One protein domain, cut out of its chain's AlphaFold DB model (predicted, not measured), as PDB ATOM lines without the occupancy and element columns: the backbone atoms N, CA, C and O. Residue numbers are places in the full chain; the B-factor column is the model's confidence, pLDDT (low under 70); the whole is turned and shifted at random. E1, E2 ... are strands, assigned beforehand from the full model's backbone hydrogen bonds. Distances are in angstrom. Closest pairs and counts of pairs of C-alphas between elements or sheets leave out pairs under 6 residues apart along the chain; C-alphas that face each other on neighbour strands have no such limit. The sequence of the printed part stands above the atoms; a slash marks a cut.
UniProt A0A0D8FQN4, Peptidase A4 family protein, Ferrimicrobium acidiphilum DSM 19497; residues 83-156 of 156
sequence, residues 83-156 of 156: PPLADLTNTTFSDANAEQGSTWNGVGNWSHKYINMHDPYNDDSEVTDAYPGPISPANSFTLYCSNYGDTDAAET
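What this domain is: This is residues 83 to 156 of the 156 residues of the protein "Peptidase A4 family protein" of Ferrimicrobium acidiphilum DSM 19497 (UniProt A0A0D8FQN4). What shape is this? Little regular structure is present: a loose, elongated strip of loops has a small antiparallel sheet, E1 - E5 - E4, near its middle and the hairpin E2 and E3 at one end. What makes it up? The printed part has 74 residues, 19 of them in five named strands, E1 to E5 along the chain; the class is all strand. The radius of gyration of the C-alphas is 15.1 A, the spans 46 by 26 by 20 A.

Where its parts are: Where are the strands? E1 is residues 91 to 93, from C-alpha 91 at (-27.224, -34.328, -43.783); E2 is 97 to 100, E3 103 to 106, E4 130 to 132. Which is longest? E5, residues 141 to 145, measures 13.3 A and ends at (-25.065, -38.083, -51.133).

How they stand to each other: How does E5 pair? Its antiparallel pairing is staggered: residues 141 to 143 with E1, N 143 and O 91 2.7 A apart; 143 to 145 with E4, its hairpin partner, N 131 and O 144 2.9 A apart. And E2? E2 and E3 form an antiparallel hairpin, N 105 and O 98 2.9 A apart; E2 is apart from E5.

The domain as a whole: How far does it reach? The farthest C-alphas, Ser 102 and Asp 123, are 47.6 A apart. Any cut or long link? The printed part has no cut; E3 to E4 is a long link of 23 residues. Where is confidence low? Residues 119 to 127 and 147 to 156 have pLDDT under 70.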
ATOM      1  N   PRO A  83     -31.103 -29.299 -61.546       80.06
ATOM      2  CA  PRO A  83     -29.751 -28.754 -61.457       80.06
ATOM      3  C   PRO A  83     -28.775 -29.865 -61.048       80.06
ATOM      4  O   PRO A  83     -29.233 -30.865 -60.499       80.06
ATOM      5  N   PRO A  84     -27.457 -29.712 -61.264       78.81
ATOM      6  CA  PRO A  84     -26.491 -30.696 -60.788       78.81
ATOM      7  C   PRO A  84     -26.682 -30.980 -59.296       78.81
ATOM      8  O   PRO A  84     -26.908 -30.031 -58.530       78.81
ATOM      9  N   LEU A  85     -26.605 -32.246 -58.873       78.81
ATOM     10  CA  LEU A  85     -26.732 -32.564 -57.452       78.81
ATOM     11  C   LEU A  85     -25.589 -31.885 -56.687       78.81
ATOM     12  O   LEU A  85     -24.411 -32.077 -56.993       78.81
ATOM     13  N   ALA A  86     -25.938 -31.048 -55.711       79.31
ATOM     14  CA  ALA A  86     -24.946 -30.344 -54.913       79.31
ATOM     15  C   ALA A  86     -24.105 -31.335 -54.095       79.31
ATOM     16  O   ALA A  86     -24.625 -32.337 -53.605       79.31
ATOM     17  N   ASP A  87     -22.822 -31.013 -53.897       78.94
ATOM     18  CA  ASP A  87     -21.963 -31.710 -52.933       78.94
ATOM     19  C   ASP A  87     -22.394 -31.342 -51.511       78.94
ATOM     20  O   ASP A  87     -21.857 -30.445 -50.855       78.94
ATOM     21  N   LEU A  88     -23.469 -31.994 -51.077       73.44
ATOM     22  CA  LEU A  88     -23.931 -31.941 -49.711       73.44
ATOM     23  C   LEU A  88     -23.100 -32.942 -48.921       73.44
ATOM     24  O   LEU A  88     -23.218 -34.155 -49.089       73.44
ATOM     25  N   THR A  89     -22.306 -32.434 -47.980       77.00
ATOM     26  CA  THR A  89     -21.849 -33.291 -46.887       77.00
ATOM     27  C   THR A  89     -23.079 -33.915 -46.220       77.00
ATOM     28  O   THR A  89     -24.112 -33.256 -46.089       77.00
ATOM     29  N   ASN A  90     -22.957 -35.178 -45.802       85.44
ATOM     30  CA  ASN A  90     -24.013 -35.949 -45.143       85.44
ATOM     31  C   ASN A  90     -24.921 -35.090 -44.246       85.44
ATOM     32  O   ASN A  90     -24.462 -34.476 -43.279       85.44
ATOM     33  N   THR A  91     -26.220 -35.085 -44.542       89.94
ATOM     34  CA  THR A  91     -27.224 -34.328 -43.783       89.94
ATOM     35  C   THR A  91     -27.888 -35.247 -42.773       89.94
ATOM     36  O   THR A  91     -28.252 -36.368 -43.103       89.94
ATOM     37  N   THR A  92     -28.059 -34.808 -41.528       95.44
ATOM     38  CA  THR A  92     -28.719 -35.621 -40.496       95.44
ATOM     39  C   THR A  92     -30.033 -34.986 -40.088       95.44
ATOM     40  O   THR A  92     -30.055 -33.847 -39.631       95.44
ATOM     41  N   PHE A  93     -31.111 -35.756 -40.199       96.88
ATOM     42  CA  PHE A  93     -32.370 -35.446 -39.543       96.88
ATOM     43  C   PHE A  93     -32.326 -36.041 -38.138       96.88
ATOM     44  O   PHE A  93     -32.197 -37.256 -37.978       96.88
ATOM     45  N   SER A  94     -32.385 -35.184 -37.123       96.94
ATOM     46  CA  SER A  94     -32.448 -35.572 -35.713       96.94
ATOM     47  C   SER A  94     -33.799 -35.228 -35.112       96.94
ATOM     48  O   SER A  94     -34.456 -34.302 -35.584       96.94
ATOM     49  N   ASP A  95     -34.200 -35.963 -34.072       95.50
ATOM     50  CA  ASP A  95     -35.494 -35.781 -33.407       95.50
ATOM     51  C   ASP A  95     -36.659 -35.755 -34.417       95.50
ATOM     52  O   ASP A  95     -37.596 -34.957 -34.319       95.50
ATOM     53  N   ALA A  96     -36.599 -36.643 -35.416       97.06
ATOM     54  CA  ALA A  96     -37.621 -36.757 -36.444       97.06
ATOM     55  C   ALA A  96     -38.873 -37.400 -35.837       97.06
ATOM     56  O   ALA A  96     -38.908 -38.598 -35.547       97.06
ATOM     57  N   ASN A  97     -39.905 -36.587 -35.616       96.75
ATOM     58  CA  ASN A  97     -41.165 -37.001 -35.009       96.75
ATOM     59  C   ASN A  97     -42.353 -36.539 -35.862       96.75
ATOM     60  O   ASN A  97     -42.332 -35.443 -36.417       96.75
ATOM     61  N   ALA A  98     -43.406 -37.353 -35.916       96.00
ATOM     62  CA  ALA A  98     -44.685 -36.998 -36.530       96.00
ATOM     63  C   ALA A  98     -45.834 -37.210 -35.543       96.00
ATOM     64  O   ALA A  98     -45.757 -38.061 -34.648       96.00
ATOM     65  N   GLU A  99     -46.908 -36.448 -35.731       94.06
ATOM     66  CA  GLU A  99     -48.104 -36.487 -34.900       94.06
ATOM     67  C   GLU A  99     -49.325 -36.942 -35.701       94.06
ATOM     68  O   GLU A  99     -49.602 -36.430 -36.785       94.06
ATOM     69  N   GLN A 100     -50.102 -37.863 -35.127       89.94
ATOM     70  CA  GLN A 100     -51.437 -38.204 -35.612       89.94
ATOM     71  C   GLN A 100     -52.432 -38.150 -34.451       89.94
ATOM     72  O   GLN A 100     -52.232 -38.782 -33.415       89.94
ATOM     73  N   GLY A 101     -53.519 -37.389 -34.614       85.88
ATOM     74  CA  GLY A 101     -54.643 -37.380 -33.669       85.88
ATOM     75  C   GLY A 101     -54.323 -36.907 -32.244       85.88
ATOM     76  O   GLY A 101     -55.139 -37.150 -31.358       85.88
ATOM     77  N   SER A 102     -53.200 -36.208 -32.024       86.12
ATOM     78  CA  SER A 102     -52.633 -35.732 -30.737       86.12
ATOM     79  C   SER A 102     -51.528 -36.600 -30.114       86.12
ATOM     80  O   SER A 102     -51.149 -36.381 -28.963       86.12
ATOM     81  N   THR A 103     -51.030 -37.625 -30.817       90.50
ATOM     82  CA  THR A 103     -49.906 -38.443 -30.329       90.50
ATOM     83  C   THR A 103     -48.678 -38.252 -31.203       90.50
ATOM     84  O   THR A 103     -48.678 -38.647 -32.370       90.50
ATOM     85  N   TRP A 104     -47.622 -37.699 -30.608       94.44
ATOM     86  CA  TRP A 104     -46.290 -37.660 -31.197       94.44
ATOM     87  C   TRP A 104     -45.619 -39.021 -31.080       94.44
ATOM     88  O   TRP A 104     -45.549 -39.595 -29.995       94.44
ATOM     89  N   ASN A 105     -45.073 -39.504 -32.188       95.62
ATOM     90  CA  ASN A 105     -44.160 -40.633 -32.187       95.62
ATOM     91  C   ASN A 105     -42.967 -40.325 -33.086       95.62
ATOM     92  O   ASN A 105     -43.106 -39.711 -34.149       95.62
ATOM     93  N   GLY A 106     -41.805 -40.808 -32.668       96.19
ATOM     94  CA  GLY A 106     -40.606 -40.771 -33.484       96.19
ATOM     95  C   GLY A 106     -40.755 -41.588 -34.761       96.19
ATOM     96  O   GLY A 106     -41.474 -42.590 -34.788       96.19
ATOM     97  N   VAL A 107     -40.067 -41.167 -35.820       95.19
ATOM     98  CA  VAL A 107     -40.148 -41.770 -37.157       95.19
ATOM     99  C   VAL A 107     -39.883 -43.282 -37.143       95.19
ATOM    100  O   VAL A 107     -40.520 -44.023 -37.889       95.19
ATOM    101  N   GLY A 108     -39.034 -43.772 -36.230       95.00
ATOM    102  CA  GLY A 108     -38.732 -45.201 -36.090       95.00
ATOM    103  C   GLY A 108     -39.887 -46.052 -35.554       95.00
ATOM    104  O   GLY A 108     -39.885 -47.266 -35.745       95.00
ATOM    105  N   ASN A 109     -40.887 -45.432 -34.921       94.81
ATOM    106  CA  ASN A 109     -42.066 -46.111 -34.374       94.81
ATOM    107  C   ASN A 109     -43.253 -46.140 -35.351       94.81
ATOM    108  O   ASN A 109     -44.271 -46.769 -35.060       94.81
ATOM    109  N   TRP A 110     -43.139 -45.473 -36.501       93.31
ATOM    110  CA  TRP A 110     -44.138 -45.513 -37.565       93.31
ATOM    111  C   TRP A 110     -43.783 -46.564 -38.617       93.31
ATOM    112  O   TRP A 110     -42.617 -46.907 -38.819       93.31
ATOM    113  N   SER A 111     -44.795 -47.043 -39.346       93.56
ATOM    114  CA  SER A 111     -44.556 -47.747 -40.608       93.56
ATOM    115  C   SER A 111     -43.895 -46.777 -41.586       93.56
ATOM    116  O   SER A 111     -44.502 -45.773 -41.948       93.56
ATOM    117  N   HIS A 112     -42.680 -47.085 -42.030       93.69
ATOM    118  CA  HIS A 112     -41.872 -46.195 -42.860       93.69
ATOM    119  C   HIS A 112     -41.322 -46.913 -44.091       93.69
ATOM    120  O   HIS A 112     -41.278 -48.145 -44.163       93.69
ATOM    121  N   LYS A 113     -40.900 -46.120 -45.074       94.50
ATOM    122  CA  LYS A 113     -40.169 -46.576 -46.253       94.50
ATOM    123  C   LYS A 113     -38.937 -45.707 -46.432       94.50
ATOM    124  O   LYS A 113     -39.002 -44.500 -46.226       94.50
ATOM    125  N   TYR A 114     -37.846 -46.336 -46.841       94.31
ATOM    126  CA  TYR A 114     -36.668 -45.638 -47.333       94.31
ATOM    127  C   TYR A 114     -36.855 -45.390 -48.830       94.31
ATOM    128  O   TYR A 114     -37.278 -46.295 -49.553       94.31
ATOM    129  N   ILE A 115     -36.590 -44.162 -49.268       91.25
ATOM    130  CA  ILE A 115     -36.649 -43.756 -50.672       91.25
ATOM    131  C   ILE A 115     -35.249 -43.290 -51.051       91.25
ATOM    132  O   ILE A 115     -34.668 -42.462 -50.352       91.25
ATOM    133  N   ASN A 116     -34.724 -43.844 -52.137       90.19
ATOM    134  CA  ASN A 116     -33.434 -43.464 -52.692       90.19
ATOM    135  C   ASN A 116     -33.657 -42.502 -53.862       90.19
ATOM    136  O   ASN A 116     -34.625 -42.643 -54.612       90.19
ATOM    137  N   MET A 117     -32.744 -41.551 -54.020       86.69
ATOM    138  CA  MET A 117     -32.582 -40.778 -55.244       86.69
ATOM    139  C   MET A 117     -31.739 -41.617 -56.203       86.69
ATOM    140  O   MET A 117     -30.660 -42.081 -55.833       86.69
ATOM    141  N   HIS A 118     -32.269 -41.857 -57.393       82.00
ATOM    142  CA  HIS A 118     -31.643 -42.666 -58.429       82.00
ATOM    143  C   HIS A 118     -31.387 -41.789 -59.651       82.00
ATOM    144  O   HIS A 118     -32.312 -41.075 -60.047       82.00
ATOM    145  N   ASP A 119     -30.214 -41.930 -60.269       69.31
ATOM    146  CA  ASP A 119     -29.990 -41.476 -61.636       69.31
ATOM    147  C   ASP A 119     -30.736 -42.425 -62.596       69.31
ATOM    148  O   ASP A 119     -30.474 -43.637 -62.617       69.31
ATOM    149  N   PRO A 120     -31.726 -41.934 -63.361       58.53
ATOM    150  CA  PRO A 120     -32.435 -42.760 -64.325       58.53
ATOM    151  C   PRO A 120     -31.651 -43.001 -65.625       58.53
ATOM    152  O   PRO A 120     -32.096 -43.837 -66.420       58.53
ATOM    153  N   TYR A 121     -30.538 -42.302 -65.875       59.03
ATOM    154  CA  TYR A 121     -29.808 -42.371 -67.141       59.03
ATOM    155  C   TYR A 121     -28.689 -43.420 -67.167       59.03
ATOM    156  O   TYR A 121     -28.455 -43.961 -68.253       59.03
ATOM    157  N   ASN A 122     -28.115 -43.822 -66.021       54.50
ATOM    158  CA  ASN A 122     -27.193 -44.966 -65.889       54.50
ATOM    159  C   ASN A 122     -26.120 -44.970 -67.005       54.50
ATOM    160  O   ASN A 122     -25.823 -46.017 -67.603       54.50
ATOM    161  N   ASP A 123     -25.611 -43.785 -67.362       56.34
ATOM    162  CA  ASP A 123     -24.501 -43.633 -68.318       56.34
ATOM    163  C   ASP A 123     -23.162 -43.962 -67.634       56.34
ATOM    164  O   ASP A 123     -22.212 -44.442 -68.259       56.34
ATOM    165  N   ASP A 124     -23.120 -43.841 -66.307       53.00
ATOM    166  CA  ASP A 124     -22.117 -44.472 -65.469       53.00
ATOM    167  C   ASP A 124     -22.715 -45.657 -64.682       53.00
ATOM    168  O   ASP A 124     -23.901 -45.972 -64.728       53.00
ATOM    169  N   SER A 125     -21.863 -46.436 -64.024       54.97
ATOM    170  CA  SER A 125     -22.295 -47.600 -63.242       54.97
ATOM    171  C   SER A 125     -22.981 -47.236 -61.916       54.97
ATOM    172  O   SER A 125     -23.150 -48.119 -61.066       54.97
ATOM    173  N   GLU A 126     -23.288 -45.960 -61.683       60.38
ATOM    174  CA  GLU A 126     -23.808 -45.449 -60.428       60.38
ATOM    175  C   GLU A 126     -25.329 -45.299 -60.509       60.38
ATOM    176  O   GLU A 126     -25.889 -44.597 -61.332       60.38
ATOM    177  N   VAL A 127     -26.034 -46.018 -59.638       68.19
ATOM    178  CA  VAL A 127     -27.503 -46.115 -59.698       68.19
ATOM    179  C   VAL A 127     -28.149 -45.297 -58.579       68.19
ATOM    180  O   VAL A 127     -29.359 -45.339 -58.397       68.19
ATOM    181  N   THR A 128     -27.387 -44.647 -57.697       81.12
ATOM    182  CA  THR A 128     -27.941 -44.017 -56.487       81.12
ATOM    183  C   THR A 128     -27.180 -42.756 -56.130       81.12
ATOM    184  O   THR A 128     -26.051 -42.828 -55.652       81.12
ATOM    185  N   ASP A 129     -27.851 -41.617 -56.259       82.62
ATOM    186  CA  ASP A 129     -27.248 -40.307 -56.017       82.62
ATOM    187  C   ASP A 129     -27.321 -39.915 -54.550       82.62
ATOM    188  O   ASP A 129     -26.407 -39.292 -54.007       82.62
ATOM    189  N   ALA A 130     -28.413 -40.302 -53.888       87.38
ATOM    190  CA  ALA A 130     -28.596 -40.095 -52.465       87.38
ATOM    191  C   ALA A 130     -29.484 -41.170 -51.839       87.38
ATOM    192  O   ALA A 130     -30.430 -41.665 -52.452       87.38
ATOM    193  N   TYR A 131     -29.210 -41.520 -50.587       90.56
ATOM    194  CA  TYR A 131     -29.995 -42.512 -49.859       90.56
ATOM    195  C   TYR A 131     -29.991 -42.264 -48.344       90.56
ATOM    196  O   TYR A 131     -28.999 -41.790 -47.778       90.56
ATOM    197  N   PRO A 132     -31.092 -42.589 -47.647       94.75
ATOM    198  CA  PRO A 132     -31.152 -42.538 -46.193       94.75
ATOM    199  C   PRO A 132     -30.432 -43.730 -45.556       94.75
ATOM    200  O   PRO A 132     -30.606 -44.886 -45.944       94.75
ATOM    201  N   GLY A 133     -29.658 -43.449 -44.514       95.38
ATOM    202  CA  GLY A 133     -29.205 -44.437 -43.547       95.38
ATOM    203  C   GLY A 133     -30.343 -44.953 -42.659       95.38
ATOM    204  O   GLY A 133     -31.446 -44.403 -42.659       95.38
ATOM    205  N   PRO A 134     -30.081 -46.003 -41.863       96.56
ATOM    206  CA  PRO A 134     -31.085 -46.573 -40.977       96.56
ATOM    207  C   PRO A 134     -31.523 -45.571 -39.903       96.56
ATOM    208  O   PRO A 134     -30.702 -44.844 -39.337       96.56
ATOM    209  N   ILE A 135     -32.813 -45.595 -39.566       97.31
ATOM    210  CA  ILE A 135     -33.347 -44.860 -38.419       97.31
ATOM    211  C   ILE A 135     -32.767 -45.446 -37.129       97.31
ATOM    212  O   ILE A 135     -32.915 -46.632 -36.829       97.31
ATOM    213  N   SER A 136     -32.098 -44.597 -36.354       96.25
ATOM    214  CA  SER A 136     -31.541 -44.947 -35.049       96.25
ATOM    215  C   SER A 136     -32.624 -45.027 -33.960       96.25
ATOM    216  O   SER A 136     -33.696 -44.434 -34.106       96.25
ATOM    217  N   PRO A 137     -32.342 -45.657 -32.802       92.75
ATOM    218  CA  PRO A 137     -33.254 -45.649 -31.652       92.75
ATOM    219  C   PRO A 137     -33.604 -44.251 -31.115       92.75
ATOM    220  O   PRO A 137     -34.581 -44.104 -30.388       92.75
ATOM    221  N   ALA A 138     -32.811 -43.230 -31.459       93.62
ATOM    222  CA  ALA A 138     -33.063 -41.833 -31.113       93.62
ATOM    223  C   ALA A 138     -33.970 -41.111 -32.130       93.62
ATOM    224  O   ALA A 138     -34.154 -39.906 -32.021       93.62
ATOM    225  N   ASN A 139     -34.542 -41.825 -33.110       95.12
ATOM    226  CA  ASN A 139     -35.335 -41.250 -34.204       95.12
ATOM    227  C   ASN A 139     -34.546 -40.249 -35.055       95.12
ATOM    228  O   ASN A 139     -35.077 -39.245 -35.524       95.12
ATOM    229  N   SER A 140     -33.270 -40.560 -35.259       96.88
ATOM    230  CA  SER A 140     -32.367 -39.802 -36.123       96.88
ATOM    231  C   SER A 140     -31.841 -40.690 -37.237       96.88
ATOM    232  O   SER A 140     -31.607 -41.880 -37.004       96.88
ATOM    233  N   PHE A 141     -31.594 -40.121 -38.410       96.56
ATOM    234  CA  PHE A 141     -30.937 -40.804 -39.520       96.56
ATOM    235  C   PHE A 141     -30.141 -39.814 -40.370       96.56
ATOM    236  O   PHE A 141     -30.441 -38.620 -40.427       96.56
ATOM    237  N   THR A 142     -29.103 -40.327 -41.020       95.69
ATOM    238  CA  THR A 142     -28.224 -39.549 -41.890       95.69
ATOM    239  C   THR A 142     -28.533 -39.879 -43.339       95.69
ATOM    240  O   THR A 142     -28.607 -41.049 -43.696       95.69
ATOM    241  N   LEU A 143     -28.711 -38.859 -44.165       92.25
ATOM    242  CA  LEU A 143     -28.749 -38.958 -45.614       92.25
ATOM    243  C   LEU A 143     -27.335 -38.843 -46.164       92.25
ATOM    244  O   LEU A 143     -26.567 -37.963 -45.764       92.25
ATOM    245  N   TYR A 144     -27.026 -39.747 -47.080       89.25
ATOM    246  CA  TYR A 144     -25.767 -39.803 -47.799       89.25
ATOM    247  C   TYR A 144     -26.007 -39.324 -49.224       89.25
ATOM    248  O   TYR A 144     -26.977 -39.756 -49.843       89.25
ATOM    249  N   CYS A 145     -25.128 -38.460 -49.725       84.31
ATOM    250  CA  CYS A 145     -25.065 -38.083 -51.133       84.31
ATOM    251  C   CYS A 145     -23.785 -38.701 -51.706       84.31
ATOM    252  O   CYS A 145     -22.690 -38.401 -51.230       84.31
ATOM    253  N   SER A 146     -23.932 -39.626 -52.650       76.31
ATOM    254  CA  SER A 146     -22.830 -40.394 -53.242       76.31
ATOM    255  C   SER A 146     -22.308 -39.764 -54.530       76.31
ATOM    256  O   SER A 146     -21.097 -39.787 -54.742       76.31
ATOM    257  N   ASN A 147     -23.186 -39.138 -55.322       69.25
ATOM    258  CA  ASN A 147     -22.883 -38.727 -56.697       69.25
ATOM    259  C   ASN A 147     -23.114 -37.223 -56.896       69.25
ATOM    260  O   ASN A 147     -24.024 -36.777 -57.594       69.25
ATOM    261  N   TYR A 148     -22.321 -36.400 -56.215       64.75
ATOM    262  CA  TYR A 148     -22.394 -34.953 -56.395       64.75
ATOM    263  C   TYR A 148     -21.776 -34.527 -57.733       64.75
ATOM    264  O   TYR A 148     -20.752 -35.051 -58.164       64.75
ATOM    265  N   GLY A 149     -22.376 -33.531 -58.379       55.62
ATOM    266  CA  GLY A 149     -21.960 -33.064 -59.702       55.62
ATOM    267  C   GLY A 149     -22.570 -33.835 -60.872       55.62
ATOM    268  O   GLY A 149     -22.380 -33.387 -62.003       55.62
ATOM    269  N   ASP A 150     -23.334 -34.902 -60.614       60.62
ATOM    270  CA  ASP A 150     -24.176 -35.522 -61.633       60.62
ATOM    271  C   ASP A 150     -25.180 -34.490 -62.177       60.62
ATOM    272  O   ASP A 150     -25.845 -33.765 -61.426       60.62
ATOM    273  N   THR A 151     -25.217 -34.381 -63.504       56.84
ATOM    274  CA  THR A 151     -26.053 -33.448 -64.264       56.84
ATOM    275  C   THR A 151     -27.196 -34.135 -64.983       56.84
ATOM    276  O   THR A 151     -28.008 -33.440 -65.603       56.84
ATOM    277  N   ASP A 152     -27.266 -35.457 -64.904       57.53
ATOM    278  CA  ASP A 152     -28.245 -36.234 -65.632       57.53
ATOM    279  C   ASP A 152     -29.635 -35.877 -65.106       57.53
ATOM    280  O   ASP A 152     -29.848 -35.572 -63.925       57.53
ATOM    281  N   ALA A 153     -30.569 -35.689 -66.034       43.81
ATOM    282  CA  ALA A 153     -31.886 -35.192 -65.676       43.81
ATOM    283  C   ALA A 153     -32.636 -36.290 -64.900       43.81
ATOM    284  O   ALA A 153     -32.495 -37.468 -65.179       43.81
ATOM    285  N   ALA A 154     -33.506 -35.946 -63.955       37.47
ATOM    286  CA  ALA A 154     -34.626 -36.842 -63.682       37.47
ATOM    287  C   ALA A 154     -35.733 -36.485 -64.685       37.47
ATOM    288  O   ALA A 154     -36.254 -35.373 -64.648       37.47
ATOM    289  N   GLU A 155     -36.069 -37.363 -65.629       43.22
ATOM    290  CA  GLU A 155     -37.225 -37.149 -66.513       43.22
ATOM    291  C   GLU A 155     -38.258 -38.272 -66.343       43.22
ATOM    292  O   GLU A 155     -37.956 -39.450 -66.522       43.22
ATOM    293  N   THR A 156     -39.457 -37.804 -65.970       39.75
ATOM    294  CA  THR A 156     -40.841 -38.322 -66.080       39.75
ATOM    295  C   THR A 156     -41.144 -39.810 -65.935       39.75
ATOM    296  O   THR A 156     -40.850 -40.583 -66.874       39.75
TER     297      THR A 156